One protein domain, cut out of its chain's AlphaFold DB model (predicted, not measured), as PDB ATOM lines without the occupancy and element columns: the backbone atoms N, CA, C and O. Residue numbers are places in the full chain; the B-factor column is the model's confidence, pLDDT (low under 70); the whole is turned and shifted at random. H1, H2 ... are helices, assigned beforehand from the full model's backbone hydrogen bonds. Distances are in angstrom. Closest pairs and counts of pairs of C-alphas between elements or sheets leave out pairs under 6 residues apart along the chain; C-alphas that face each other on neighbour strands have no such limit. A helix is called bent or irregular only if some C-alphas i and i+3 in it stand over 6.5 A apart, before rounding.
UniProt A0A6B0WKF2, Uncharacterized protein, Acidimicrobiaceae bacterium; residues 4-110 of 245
ATOM      1  N   PHE A   4     101.445  98.032 118.046       47.50
ATOM      2  CA  PHE A   4     100.658  99.196 117.658       47.50
ATOM      3  C   PHE A   4     100.853 100.384 118.615       47.50
ATOM      4  O   PHE A   4     101.008 101.512 118.159       47.50
ATOM      5  N   GLU A   5     100.910 100.138 119.927       50.47
ATOM      6  CA  GLU A   5     101.193 101.171 120.934       50.47
ATOM      7  C   GLU A   5     102.619 101.713 120.778       50.47
ATOM      8  O   GLU A   5     102.798 102.926 120.716       50.47
ATOM      9  N   THR A   6     103.609 100.834 120.580       46.00
ATOM     10  CA  THR A   6     105.009 101.234 120.358       46.00
ATOM     11  C   THR A   6     105.181 102.039 119.064       46.00
ATOM     12  O   THR A   6     105.919 103.020 119.038       46.00
ATOM     13  N   ALA A   7     104.493 101.662 117.982       53.84
ATOM     14  CA  ALA A   7     104.553 102.391 116.714       53.84
ATOM     15  C   ALA A   7     103.881 103.771 116.797       53.84
ATOM     16  O   ALA A   7     104.354 104.728 116.186       53.84
ATOM     17  N   ASN A   8     102.792 103.892 117.561       56.66
ATOM     18  CA  ASN A   8     102.087 105.160 117.724       56.66
ATOM     19  C   ASN A   8     102.837 106.111 118.672       56.66
ATOM     20  O   ASN A   8     102.866 107.314 118.432       56.66
ATOM     21  N   GLU A   9     103.505 105.573 119.693       58.94
ATOM     22  CA  GLU A   9     104.402 106.326 120.571       58.94
ATOM     23  C   GLU A   9     105.645 106.819 119.814       58.94
ATOM     24  O   GLU A   9     105.983 107.997 119.903       58.94
ATOM     25  N   LEU A  10     106.254 105.978 118.967       55.28
ATOM     26  CA  LEU A  10     107.363 106.384 118.095       55.28
ATOM     27  C   LEU A  10     106.928 107.453 117.078       55.28
ATOM     28  O   LEU A  10     107.668 108.398 116.821       55.28
ATOM     29  N   ARG A  11     105.712 107.341 116.519       65.38
ATOM     30  CA  ARG A  11     105.132 108.354 115.622       65.38
ATOM     31  C   ARG A  11     104.912 109.684 116.339       65.38
ATOM     32  O   ARG A  11     105.259 110.714 115.778       65.38
ATOM     33  N   LEU A  12     104.386 109.665 117.563       63.22
ATOM     34  CA  LEU A  12     104.197 110.864 118.387       63.22
ATOM     35  C   LEU A  12     105.533 111.497 118.792       63.22
ATOM     36  O   LEU A  12     105.658 112.717 118.760       63.22
ATOM     37  N   GLN A  13     106.543 110.688 119.119       59.00
ATOM     38  CA  GLN A  13     107.898 111.167 119.402       59.00
ATOM     39  C   GLN A  13     108.565 111.764 118.156       59.00
ATOM     40  O   GLN A  13     109.210 112.802 118.259       59.00
ATOM     41  N   LEU A  14     108.366 111.168 116.975       54.38
ATOM     42  CA  LEU A  14     108.846 111.704 115.698       54.38
ATOM     43  C   LEU A  14     108.094 112.973 115.276       54.38
ATOM     44  O   LEU A  14     108.725 113.907 114.794       54.38
ATOM     45  N   GLU A  15     106.777 113.044 115.477       56.38
ATOM     46  CA  GLU A  15     105.985 114.255 115.227       56.38
ATOM     47  C   GLU A  15     106.437 115.387 116.153       56.38
ATOM     48  O   GLU A  15     106.763 116.461 115.649       56.38
ATOM     49  N   ALA A  16     106.573 115.123 117.459       56.53
ATOM     50  CA  ALA A  16     107.039 116.087 118.455       56.53
ATOM     51  C   ALA A  16     108.482 116.555 118.197       56.53
ATOM     52  O   ALA A  16     108.747 117.759 118.238       56.53
ATOM     53  N   ALA A  17     109.394 115.630 117.869       51.06
ATOM     54  CA  ALA A  17     110.765 115.949 117.477       51.06
ATOM     55  C   ALA A  17     110.797 116.771 116.180       51.06
ATOM     56  O   ALA A  17     111.540 117.741 116.093       51.06
ATOM     57  N   SER A  18     109.941 116.458 115.199       53.56
ATOM     58  CA  SER A  18     109.886 117.212 113.943       53.56
ATOM     59  C   SER A  18     109.377 118.640 114.130       53.56
ATOM     60  O   SER A  18     109.883 119.541 113.470       53.56
ATOM     61  N   THR A  19     108.414 118.873 115.028       58.38
ATOM     62  CA  THR A  19     107.864 120.211 115.299       58.38
ATOM     63  C   THR A  19     108.774 121.074 116.166       58.38
ATOM     64  O   THR A  19     108.834 122.275 115.932       58.38
ATOM     65  N   ALA A  20     109.512 120.486 117.113       52.31
ATOM     66  CA  ALA A  20     110.436 121.235 117.965       52.31
ATOM     67  C   ALA A  20     111.703 121.683 117.207       52.31
ATOM     68  O   ALA A  20     112.138 122.817 117.372       52.31
ATOM     69  N   ASP A  21     112.251 120.838 116.325       58.06
ATOM     70  CA  ASP A  21     113.491 121.141 115.586       58.06
ATOM     71  C   ASP A  21     113.251 122.066 114.375       58.06
ATOM     72  O   ASP A  21     114.096 122.888 114.017       58.06
ATOM     73  N   THR A  22     112.076 121.982 113.730       61.62
ATOM     74  CA  THR A  22     111.782 122.830 112.560       61.62
ATOM     75  C   THR A  22     111.394 124.260 112.918       61.62
ATOM     76  O   THR A  22     111.671 125.152 112.118       61.62
ATOM     77  N   GLU A  23     110.783 124.532 114.074       65.81
ATOM     78  CA  GLU A  23     110.468 125.916 114.459       65.81
ATOM     79  C   GLU A  23     111.736 126.729 114.756       65.81
ATOM     80  O   GLU A  23     111.876 127.840 114.233       65.81
ATOM     81  N   ASP A  24     112.703 126.149 115.473       76.44
ATOM     82  CA  ASP A  24     113.989 126.793 115.765       76.44
ATOM     83  C   ASP A  24     114.857 126.961 114.507       76.44
ATOM     84  O   ASP A  24     115.424 128.035 114.277       76.44
ATOM     85  N   GLU A  25     114.907 125.957 113.623       80.75
ATOM     86  CA  GLU A  25     115.642 126.062 112.357       80.75
ATOM     87  C   GLU A  25     115.033 127.128 111.424       80.75
ATOM     88  O   GLU A  25     115.752 127.905 110.785       80.75
ATOM     89  N   LEU A  26     113.701 127.201 111.340       80.81
ATOM     90  CA  LEU A  26     113.009 128.203 110.529       80.81
ATOM     91  C   LEU A  26     113.194 129.611 111.097       80.81
ATOM     92  O   LEU A  26     113.408 130.549 110.327       80.81
ATOM     93  N   LEU A  27     113.167 129.772 112.421       79.19
ATOM     94  CA  LEU A  27     113.492 131.039 113.074       79.19
ATOM     95  C   LEU A  27     114.933 131.465 112.771       79.19
ATOM     96  O   LEU A  27     115.144 132.605 112.348       79.19
ATOM     97  N   ALA A  28     115.901 130.556 112.903       84.25
ATOM     98  CA  ALA A  28     117.303 130.820 112.585       84.25
ATOM     99  C   ALA A  28     117.486 131.232 111.112       84.25
ATOM    100  O   ALA A  28     118.056 132.286 110.827       84.25
ATOM    101  N   ARG A  29     116.915 130.478 110.163       83.06
ATOM    102  CA  ARG A  29     116.949 130.819 108.726       83.06
ATOM    103  C   ARG A  29     116.283 132.163 108.435       83.06
ATOM    104  O   ARG A  29     116.775 132.934 107.612       83.06
ATOM    105  N   GLY A  30     115.176 132.467 109.111       78.19
ATOM    106  CA  GLY A  30     114.494 133.755 109.005       78.19
ATOM    107  C   GLY A  30     115.369 134.915 109.479       78.19
ATOM    108  O   GLY A  30     115.430 135.953 108.817       78.19
ATOM    109  N   GLN A  31     116.095 134.726 110.584       81.94
ATOM    110  CA  GLN A  31     117.070 135.696 111.081       81.94
ATOM    111  C   GLN A  31     118.225 135.896 110.097       81.94
ATOM    112  O   GLN A  31     118.576 137.046 109.835       81.94
ATOM    113  N   THR A  32     118.757 134.821 109.502       83.75
ATOM    114  CA  THR A  32     119.800 134.898 108.468       83.75
ATOM    115  C   THR A  32     119.329 135.704 107.264       83.75
ATOM    116  O   THR A  32     119.949 136.706 106.931       83.75
ATOM    117  N   VAL A  33     118.180 135.356 106.668       80.19
ATOM    118  CA  VAL A  33     117.637 136.086 105.507       80.19
ATOM    119  C   VAL A  33     117.423 137.565 105.834       80.19
ATOM    120  O   VAL A  33     117.767 138.435 105.036       80.19
ATOM    121  N   ARG A  34     116.887 137.876 107.021       82.19
ATOM    122  CA  ARG A  34     116.716 139.262 107.474       82.19
ATOM    123  C   ARG A  34     118.058 139.985 107.603       82.19
ATOM    124  O   ARG A  34     118.165 141.123 107.158       82.19
ATOM    125  N   SER A  35     119.052 139.341 108.213       82.62
ATOM    126  CA  SER A  35     120.396 139.892 108.405       82.62
ATOM    127  C   SER A  35     121.102 140.142 107.073       82.62
ATOM    128  O   SER A  35     121.692 141.204 106.889       82.62
ATOM    129  N   ASP A  36     120.995 139.214 106.124       80.50
ATOM    130  CA  ASP A  36     121.587 139.342 104.791       80.50
ATOM    131  C   ASP A  36     120.975 140.515 104.023       80.50
ATOM    132  O   ASP A  36     121.691 141.321 103.430       80.50
ATOM    133  N   ILE A  37     119.645 140.649 104.065       82.31
ATOM    134  CA  ILE A  37     118.934 141.757 103.418       82.31
ATOM    135  C   ILE A  37     119.293 143.092 104.078       82.31
ATOM    136  O   ILE A  37     119.528 144.066 103.365       82.31
ATOM    137  N   ALA A  38     119.355 143.147 105.412       81.50
ATOM    138  CA  ALA A  38     119.755 144.350 106.139       81.50
ATOM    139  C   ALA A  38     121.193 144.761 105.784       81.50
ATOM    140  O   ALA A  38     121.419 145.894 105.372       81.50
ATOM    141  N   SER A  39     122.130 143.812 105.812       83.81
ATOM    142  CA  SER A  39     123.535 144.039 105.447       83.81
ATOM    143  C   SER A  39     123.679 144.497 103.992       83.81
ATOM    144  O   SER A  39     124.466 145.390 103.680       83.81
ATOM    145  N   ALA A  40     122.898 143.915 103.077       84.75
ATOM    146  CA  ALA A  40     122.862 144.335 101.681       84.75
ATOM    147  C   ALA A  40     122.317 145.765 101.525       84.75
ATOM    148  O   ALA A  40     122.862 146.538 100.739       84.75
ATOM    149  N   ALA A  41     121.270 146.130 102.270       84.12
ATOM    150  CA  ALA A  41     120.705 147.476 102.257       84.12
ATOM    151  C   ALA A  41     121.700 148.517 102.793       84.12
ATOM    152  O   ALA A  41     121.939 149.518 102.120       84.12
ATOM    153  N   GLU A  42     122.338 148.242 103.933       86.31
ATOM    154  CA  GLU A  42     123.389 149.090 104.513       86.31
ATOM    155  C   GLU A  42     124.554 149.287 103.534       86.31
ATOM    156  O   GLU A  42     125.031 150.405 103.329       86.31
ATOM    157  N   TYR A  43     124.983 148.214 102.861       88.06
ATOM    158  CA  TYR A  43     126.033 148.303 101.850       88.06
ATOM    159  C   TYR A  43     125.614 149.175 100.658       88.06
ATOM    160  O   TYR A  43     126.389 150.020 100.211       88.06
ATOM    161  N   LEU A  44     124.389 149.018 100.147       88.00
ATOM    162  CA  LEU A  44     123.871 149.837  99.044       88.00
ATOM    163  C   LEU A  44     123.756 151.322  99.423       88.00
ATOM    164  O   LEU A  44     124.071 152.184  98.600       88.00
ATOM    165  N   GLU A  45     123.359 151.631 100.656       87.12
ATOM    166  CA  GLU A  45     123.320 153.002 101.177       87.12
ATOM    167  C   GLU A  45     124.729 153.605 101.297       87.12
ATOM    168  O   GLU A  45     124.970 154.751 100.896       87.12
ATOM    169  N   ALA A  46     125.698 152.815 101.766       88.56
ATOM    170  CA  ALA A  46     127.094 153.232 101.816       88.56
ATOM    171  C   ALA A  46     127.664 153.499 100.411       88.56
ATOM    172  O   ALA A  46     128.358 154.496 100.203       88.56
ATOM    173  N   VAL A  47     127.310 152.677  99.417       91.25
ATOM    174  CA  VAL A  47     127.657 152.897  98.001       91.25
ATOM    175  C   VAL A  47     127.006 154.167  97.459       91.25
ATOM    176  O   VAL A  47     127.642 154.922  96.725       91.25
ATOM    177  N   GLN A  48     125.748 154.434  97.807       88.88
ATOM    178  CA  GLN A  48     125.070 155.660  97.396       88.88
ATOM    179  C   GLN A  48     125.759 156.900  97.975       88.88
ATOM    180  O   GLN A  48     125.976 157.871  97.247       88.88
ATOM    181  N   SER A  49     126.147 156.841  99.250       88.69
ATOM    182  CA  SER A  49     126.914 157.894  99.921       88.69
ATOM    183  C   SER A  49     128.282 158.091  99.269       88.69
ATOM    184  O   SER A  49     128.681 159.223  99.002       88.69
ATOM    185  N   TYR A  50     128.972 156.996  98.931       91.25
ATOM    186  CA  TYR A  50     130.227 157.032  98.182       91.25
ATOM    187  C   TYR A  50     130.063 157.717  96.825       91.25
ATOM    188  O   TYR A  50     130.799 158.651  96.518       91.25
ATOM    189  N   ARG A  51     129.057 157.307  96.042       91.56
ATOM    190  CA  ARG A  51     128.746 157.889  94.731       91.56
ATOM    191  C   ARG A  51     128.501 159.395  94.818       91.56
ATOM    192  O   ARG A  51     128.995 160.142  93.976       91.56
ATOM    193  N   ALA A  52     127.744 159.829  95.826       88.56
ATOM    194  CA  ALA A  52     127.486 161.243  96.066       88.56
ATOM    195  C   ALA A  52     128.780 162.002  96.404       88.56
ATOM    196  O   ALA A  52     129.020 163.064  95.839       88.56
ATOM    197  N   ALA A  53     129.637 161.430  97.257       88.06
ATOM    198  CA  ALA A  53     130.896 162.049  97.666       88.06
ATOM    199  C   ALA A  53     131.890 162.238  96.506       88.06
ATOM    200  O   ALA A  53     132.599 163.237  96.467       88.06
ATOM    201  N   ILE A  54     131.921 161.316  95.541       88.88
ATOM    202  CA  ILE A  54     132.779 161.423  94.345       88.88
ATOM    203  C   ILE A  54     132.123 162.185  93.180       88.88
ATOM    204  O   ILE A  54     132.717 162.285  92.110       88.88
ATOM    205  N   GLY A  55     130.890 162.679  93.341       85.81
ATOM    206  CA  GLY A  55     130.184 163.449  92.310       85.81
ATOM    207  C   GLY A  55     129.835 162.669  91.032       85.81
ATOM    208  O   GLY A  55     129.589 163.279  89.992       85.81
ATOM    209  N   ARG A  56     129.814 161.330  91.076       83.44
ATOM    210  CA  ARG A  56     129.492 160.478  89.916       83.44
ATOM    211  C   ARG A  56     127.980 160.387  89.715       83.44
ATOM    212  O   ARG A  56     127.227 160.086  90.642       83.44
ATOM    213  N   THR A  57     127.522 160.611  88.487       82.69
ATOM    214  CA  THR A  57     126.094 160.529  88.138       82.69
ATOM    215  C   THR A  57     125.674 159.125  87.711       82.69
ATOM    216  O   THR A  57     124.499 158.782  87.849       82.69
ATOM    217  N   ASP A  58     126.613 158.286  87.269       83.50
ATOM    218  CA  ASP A  58     126.385 156.910  86.841       83.50
ATOM    219  C   ASP A  58     126.220 155.965  88.047       83.50
ATOM    220  O   ASP A  58     127.160 155.748  88.810       83.50
ATOM    221  N   PRO A  59     125.020 155.401  88.282       81.56
ATOM    222  CA  PRO A  59     124.832 154.415  89.337       81.56
ATOM    223  C   PRO A  59     125.351 153.032  88.910       81.56
ATOM    224  O   PRO A  59     125.373 152.714  87.713       81.56
ATOM    225  N   PRO A  60     125.666 152.148  89.874       86.19
ATOM    226  CA  PRO A  60     125.891 150.743  89.566       86.19
ATOM    227  C   PRO A  60     124.648 150.138  88.892       86.19
ATOM    228  O   PRO A  60     123.508 150.374  89.300       86.19
ATOM    229  N   ARG A  61     124.863 149.336  87.844       87.56
ATOM    230  CA  ARG A  61     123.776 148.684  87.098       87.56
ATOM    231  C   ARG A  61     123.190 147.518  87.898       87.56
ATOM    232  O   ARG A  61     123.757 146.425  87.915       87.56
ATOM    233  N   LEU A  62     122.034 147.755  88.509       87.19
ATOM    234  CA  LEU A  62     121.245 146.743  89.209       87.19
ATOM    235  C   LEU A  62     120.185 146.128  88.293       87.19
ATOM    236  O   LEU A  62     119.497 146.834  87.551       87.19
ATOM    237  N   ASP A  63     119.996 144.815  88.393       90.00
ATOM    238  CA  ASP A  63     118.871 144.131  87.757       90.00
ATOM    239  C   ASP A  63     117.608 144.275  88.619       90.00
ATOM    240  O   ASP A  63     117.230 143.401  89.402       90.00
ATOM    241  N   THR A  64     116.950 145.428  88.488       86.19
ATOM    242  CA  THR A  64     115.729 145.729  89.253       86.19
ATOM    243  C   THR A  64     114.584 144.764  88.955       86.19
ATOM    244  O   THR A  64     113.680 144.636  89.781       86.19
ATOM    245  N   SER A  65     114.592 144.106  87.790       89.12
ATOM    246  CA  SER A  65     113.583 143.116  87.412       89.12
ATOM    247  C   SER A  65     113.801 141.818  88.185       89.12
ATOM    248  O   SER A  65     112.880 141.349  88.857       89.12
ATOM    249  N   ALA A  66     115.035 141.300  88.187       87.25
ATOM    250  CA  ALA A  66     115.402 140.110  88.948       87.25
ATOM    251  C   ALA A  66     115.164 140.296  90.454       87.25
ATOM    252  O   ALA A  66     114.563 139.424  91.084       87.25
ATOM    253  N   ILE A  67     115.537 141.454  91.020       86.88
ATOM    254  CA  ILE A  67     115.271 141.782  92.433       86.88
ATOM    255  C   ILE A  67     113.764 141.726  92.724       86.88
ATOM    256  O   ILE A  67     113.326 141.020  93.634       86.88
ATOM    257  N   ARG A  68     112.948 142.446  91.938       83.19
ATOM    258  CA  ARG A  68     111.489 142.489  92.131       83.19
ATOM    259  C   ARG A  68     110.859 141.107  91.999       83.19
ATOM    260  O   ARG A  68     109.992 140.756  92.798       83.19
ATOM    261  N   GLN A  69     111.304 140.315  91.027       89.38
ATOM    262  CA  GLN A  69     110.810 138.959  90.820       89.38
ATOM    263  C   GLN A  69     111.170 138.037  91.991       89.38
ATOM    264  O   GLN A  69     110.308 137.292  92.454       89.38
ATOM    265  N   ALA A  70     112.404 138.097  92.495       84.56
ATOM    266  CA  ALA A  70     112.845 137.287  93.625       84.56
ATOM    267  C   ALA A  70     112.078 137.635  94.912       84.56
ATOM    268  O   ALA A  70     111.544 136.740  95.570       84.56
ATOM    269  N   ILE A  71     111.915 138.931  95.205       86.81
ATOM    270  CA  ILE A  71     111.099 139.410  96.332       86.81
ATOM    271  C   ILE A  71     109.644 138.957  96.174       86.81
ATOM    272  O   ILE A  71     109.048 138.452  97.123       86.81
ATOM    273  N   GLY A  72     109.064 139.107  94.979       80.00
ATOM    274  CA  GLY A  72     107.687 138.698  94.698       80.00
ATOM    275  C   GLY A  72     107.463 137.198  94.903       80.00
ATOM    276  O   GLY A  72     106.509 136.805  95.574       80.00
ATOM    277  N   ARG A  73     108.374 136.357  94.394       84.12
ATOM    278  CA  ARG A  73     108.333 134.897  94.581       84.12
ATOM    279  C   ARG A  73     108.447 134.511  96.051       84.12
ATOM    280  O   ARG A  73     107.667 133.684  96.516       84.12
ATOM    281  N   PHE A  74     109.369 135.128  96.787       83.56
ATOM    282  CA  PHE A  74     109.540 134.861  98.213       83.56
ATOM    283  C   PHE A  74     108.323 135.301  99.036       83.56
ATOM    284  O   PHE A  74     107.828 134.530  99.853       83.56
ATOM    285  N   ARG A  75     107.755 136.482  98.761       82.88
ATOM    286  CA  ARG A  75     106.506 136.943  99.394       82.88
ATOM    287  C   ARG A  75     105.328 136.016  99.100       82.88
ATOM    288  O   ARG A  75     104.548 135.728 100.002       82.88
ATOM    289  N   GLY A  76     105.206 135.532  97.864       77.94
ATOM    290  CA  GLY A  76     104.183 134.553  97.491       77.94
ATOM    291  C   GLY A  76     104.340 133.229  98.244       77.94
ATOM    292  O   GLY A  76     103.361 132.700  98.769       77.94
ATOM    293  N   ALA A  77     105.572 132.729  98.363       79.56
ATOM    294  CA  ALA A  77     105.879 131.528  99.135       79.56
ATOM    295  C   ALA A  77     105.563 131.709 100.628       79.56
ATOM    296  O   ALA A  77     104.902 130.854 101.214       79.56
ATOM    297  N   LEU A  78     105.944 132.846 101.222       78.38
ATOM    298  CA  LEU A  78     105.601 133.192 102.606       78.38
ATOM    299  C   LEU A  78     104.085 133.234 102.821       78.38
ATOM    300  O   LEU A  78     103.588 132.679 103.794       78.38
ATOM    301  N   SER A  79     103.333 133.838 101.899       78.50
ATOM    302  CA  SER A  79     101.872 133.904 102.005       78.50
ATOM    303  C   SER A  79     101.199 132.533 101.896       78.50
ATOM    304  O   SER A  79     100.147 132.337 102.496       78.50
ATOM    305  N   LYS A  80     101.760 131.603 101.111       83.44
ATOM    306  CA  LYS A  80     101.168 130.280 100.860       83.44
ATOM    307  C   LYS A  80     101.587 129.230 101.888       83.44
ATOM    308  O   LYS A  80     100.806 128.342 102.213       83.44
ATOM    309  N   SER A  81     102.836 129.282 102.338       79.62
ATOM    310  CA  SER A  81     103.471 128.226 103.137       79.62
ATOM    311  C   SER A  81     103.981 128.713 104.493       79.62
ATOM    312  O   SER A  81     104.558 127.920 105.238       79.62
ATOM    313  N   GLY A  82     103.780 129.991 104.826       80.31
ATOM    314  CA  GLY A  82     104.228 130.569 106.085       80.31
ATOM    315  C   GLY A  82     105.749 130.457 106.256       80.31
ATOM    316  O   GLY A  82     106.488 130.547 105.270       80.31
ATOM    317  N   PRO A  83     106.235 130.211 107.485       80.56
ATOM    318  CA  PRO A  83     107.663 130.072 107.774       80.56
ATOM    319  C   PRO A  83     108.378 129.011 106.927       80.56
ATOM    320  O   PRO A  83     109.528 129.220 106.551       80.56
ATOM    321  N   LYS A  84     107.697 127.929 106.508       82.19
ATOM    322  CA  LYS A  84     108.285 126.874 105.653       82.19
ATOM    323  C   LYS A  84     108.818 127.399 104.313       82.19
ATOM    324  O   LYS A  84     109.647 126.745 103.689       82.19
ATOM    325  N   ALA A  85     108.404 128.590 103.872       76.00
ATOM    326  CA  ALA A  85     108.968 129.260 102.700       76.00
ATOM    327  C   ALA A  85     110.480 129.541 102.808       76.00
ATOM    328  O   ALA A  85     111.148 129.666 101.783       76.00
ATOM    329  N   LEU A  86     111.031 129.605 104.026       80.12
ATOM    330  CA  LEU A  86     112.465 129.784 104.296       80.12
ATOM    331  C   LEU A  86     113.308 128.546 103.953       80.12
ATOM    332  O   LEU A  86     114.519 128.644 103.779       80.12
ATOM    333  N   GLN A  87     112.672 127.381 103.829       84.12
ATOM    334  CA  GLN A  87     113.294 126.145 103.347       84.12
ATOM    335  C   GLN A  87     113.058 125.922 101.844       84.12
ATOM    336  O   GLN A  87     113.599 124.984 101.265       84.12
ATOM    337  N   GLN A  88     112.252 126.767 101.191       84.12
ATOM    338  CA  GLN A  88     111.919 126.616  99.777       84.12
ATOM    339  C   GLN A  88     112.939 127.306  98.867       84.12
ATOM    340  O   GLN A  88     113.597 128.280  99.237       84.12
ATOM    341  N   GLN A  89     112.970 126.862  97.607       87.56
ATOM    342  CA  GLN A  89     113.806 127.430  96.543       87.56
ATOM    343  C   GLN A  89     113.640 128.951  96.384       87.56
ATOM    344  O   GLN A  89     114.560 129.632  95.937       87.56
ATOM    345  N   SER A  90     112.485 129.514  96.752       82.94
ATOM    346  CA  SER A  90     112.241 130.959  96.716       82.94
ATOM    347  C   SER A  90     113.155 131.760  97.645       82.94
ATOM    348  O   SER A  90     113.552 132.860  97.271       82.94
ATOM    349  N   ALA A  91     113.495 131.228  98.826       78.19
ATOM    350  CA  ALA A  91     114.406 131.888  99.761       78.19
ATOM    351  C   ALA A  91     115.851 131.846  99.241       78.19
ATOM    352  O   ALA A  91     116.514 132.880  99.200       78.19
ATOM    353  N   ALA A  92     116.289 130.685  98.741       86.88
ATOM    354  CA  ALA A  92     117.591 130.533  98.090       86.88
ATOM    355  C   ALA A  92     117.733 131.473  96.881       86.88
ATOM    356  O   ALA A  92     118.691 132.229  96.788       86.88
ATOM    357  N   THR A  93     116.709 131.534  96.023       88.88
ATOM    358  CA  THR A  93     116.690 132.437  94.858       88.88
ATOM    359  C   THR A  93     116.816 133.906  95.270       88.88
ATOM    360  O   THR A  93     117.486 134.680  94.590       88.88
ATOM    361  N   LEU A  94     116.161 134.320  96.362       83.69
ATOM    362  CA  LEU A  94     116.287 135.684  96.875       83.69
ATOM    363  C   LEU A  94     117.713 135.972  97.345       83.69
ATOM    364  O   LEU A  94     118.260 137.012  96.983       83.69
ATOM    365  N   HIS A  95     118.309 135.053  98.101       87.12
ATOM    366  CA  HIS A  95     119.685 135.181  98.571       87.12
ATOM    367  C   HIS A  95     120.676 135.273  97.399       87.12
ATOM    368  O   HIS A  95     121.473 136.209  97.351       87.12
ATOM    369  N   ASP A  96     120.562 134.389  96.405       91.75
ATOM    370  CA  ASP A  96     121.430 134.378  95.221       91.75
ATOM    371  C   ASP A  96     121.335 135.686  94.430       91.75
ATOM    372  O   ASP A  96     122.353 136.282  94.070       91.75
ATOM    373  N   VAL A  97     120.112 136.183  94.205       89.69
ATOM    374  CA  VAL A  97     119.902 137.458  93.509       89.69
ATOM    375  C   VAL A  97     120.530 138.607  94.291       89.69
ATOM    376  O   VAL A  97     121.233 139.418  93.690       89.69
ATOM    377  N   VAL A  98     120.322 138.681  95.610       87.12
ATOM    378  CA  VAL A  98     120.933 139.718  96.457       87.12
ATOM    379  C   VAL A  98     122.458 139.643  96.385       87.12
ATOM    380  O   VAL A  98     123.097 140.656  96.098       87.12
ATOM    381  N   ALA A  99     123.047 138.458  96.557       90.31
ATOM    382  CA  ALA A  99     124.491 138.258  96.488       90.31
ATOM    383  C   ALA A  99     125.069 138.695  95.131       90.31
ATOM    384  O   ALA A  99     126.074 139.409  95.079       90.31
ATOM    385  N   ASP A 100     124.415 138.338  94.025       93.06
ATOM    386  CA  ASP A 100     124.844 138.733  92.683       93.06
ATOM    387  C   ASP A 100     124.755 140.239  92.446       93.06
ATOM    388  O   ASP A 100     125.656 140.823  91.830       93.06
ATOM    389  N   GLN A 101     123.708 140.896  92.950       89.56
ATOM    390  CA  GLN A 101     123.609 142.351  92.875       89.56
ATOM    391  C   GLN A 101     124.700 143.028  93.709       89.56
ATOM    392  O   GLN A 101     125.358 143.943  93.214       89.56
ATOM    393  N   ILE A 102     124.971 142.535  94.919       91.31
ATOM    394  CA  ILE A 102     126.051 143.055  95.764       91.31
ATOM    395  C   ILE A 102     127.410 142.888  95.079       91.31
ATOM    396  O   ILE A 102     128.173 143.846  95.025       91.31
ATOM    397  N   ARG A 103     127.694 141.743  94.441       92.75
ATOM    398  CA  ARG A 103     128.928 141.542  93.651       92.75
ATOM    399  C   ARG A 103     129.060 142.512  92.473       92.75
ATOM    400  O   ARG A 103     130.176 142.836  92.063       92.75
ATOM    401  N   ARG A 104     127.954 142.922  91.843       91.75
ATOM    402  CA  ARG A 104     127.980 143.926  90.759       91.75
ATOM    403  C   ARG A 104     128.323 145.304  91.306       91.75
ATOM    404  O   ARG A 104     129.151 145.999  90.724       91.75
ATOM    405  N   VAL A 105     127.708 145.665  92.425       91.31
ATOM    406  CA  VAL A 105     127.939 146.945  93.092       91.31
ATOM    407  C   VAL A 105     129.360 147.037  93.646       91.31
ATOM    408  O   VAL A 105     130.017 148.051  93.448       91.31
ATOM    409  N   ASP A 106     129.861 145.961  94.245       92.94
ATOM    410  CA  ASP A 106     131.225 145.848  94.768       92.94
ATOM    411  C   ASP A 106     132.276 146.073  93.675       92.94
ATOM    412  O   ASP A 106     133.160 146.922  93.799       92.94
ATOM    413  N   ARG A 107     132.107 145.405  92.526       93.31
ATOM    414  CA  ARG A 107     132.957 145.631  91.350       93.31
ATOM    415  C   ARG A 107     132.907 147.076  90.867       93.31
ATOM    416  O   ARG A 107     133.953 147.632  90.539       93.31
ATOM    417  N   TRP A 108     131.721 147.685  90.828       94.00
ATOM    418  CA  TRP A 108     131.573 149.089  90.442       94.00
ATOM    419  C   TRP A 108     132.289 150.026  91.425       94.00
ATOM    420  O   TRP A 108     133.049 150.889  90.986       94.00
ATOM    421  N   ALA A 109     132.111 149.833  92.735       93.06
ATOM    422  CA  ALA A 109     132.724 150.674  93.761       93.06
ATOM    423  C   ALA A 109     134.257 150.610  93.691       93.06
ATOM    424  O   ALA A 109     134.917 151.648  93.636       93.06
ATOM    425  N   ARG A 110     134.814 149.395  93.590       93.62
ATOM    426  CA  ARG A 110     136.259 149.152  93.458       93.62
ATOM    427  C   ARG A 110     136.838 149.705  92.162       93.62
ATOM    428  O   ARG A 110     137.912 150.296  92.185       93.62
TER     429      ARG A 110
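What this domain is: This is residues 4 to 110 of the 245 residues of an uncharacterized protein of Acidimicrobiaceae bacterium (UniProt A0A6B0WKF2). One very long helix, H1, runs the length of the model, and a shorter helical hairpin, H2 and H3, folds back beside its later part; the first stretch of H1, residues 4 to 21, sticks out beyond the hairpin as a free arm. Together the three make an up-and-down bundle, each helix running against the one before it in the chain, with H2 kinked near its end. The printed part has 107 residues with three named helices in the order H1, H2, H3 and no named strand, and its class is all helix. It is only just extended, close to loose, with a radius of gyration of the C-alphas of 19.9 A; it spans 75 by 21 by 19 A, and the arm adds much of that length.

How they stand to each other: Start with H1, residues 4 to 53, and look at its residues 26 to 30, which alone touch H2, residues 64 to 87; the closest C-alphas, of Leu 26 and Pro 83, are 6.3 A apart. These two form a helical hairpin at a shallow tilt of 24 degrees, opposite ways. H2 is irregular, with C-alphas 80 and 83 9.5 A apart, and has a kink of 132 degrees near residue 81; its line is a rough one, and its residues 83 to 87 alone touch H1. Next find H3, residues 89 to 110, whose residues 90 to 98 alone touch H2; the closest C-alphas, of Phe 74 and Ser 90, are 5.0 A apart. H2 and H3 are a helical hairpin too, opposite ways at a steep tilt of 35.4 degrees, only just past shallow. H3 touches residues 33 to 47 of H1, the same way at a shallow tilt of 23 degrees; the closest C-alphas, of Ala 40 and Ile 102, are 6.8 A apart. In H3 every O i to N i+4 pair is within hydrogen-bond range; in H1 it is 44 of 46 and in H2 15 of 20.

Where its parts are: Find C-alpha 4 at (100.658, 99.196, 117.658); from there H1 runs 72.6 A to C-alpha 53 at (130.896, 162.049, 97.666). H2 goes from Thr 64 to Gln 87, 24.3 A. H3 runs 31.4 A from Gln 89 to C-alpha 110 at (136.259, 149.152, 93.458).

The domain as a whole: The two C-alphas farthest apart, of Phe 4 and Gly 55, are 75.1 A from each other. Without residues 4 to 21, which stand free, the body has 89 residues and spans 48 by 24 by 17 A. The link from H1 to H2, ten residues, is short, and that from H2 to H3, one residue, is tight. The printed part has no cut. In the B-factor column you will find a mean pLDDT of 80.0 for the printed part, with residues 4 to 23 under 70.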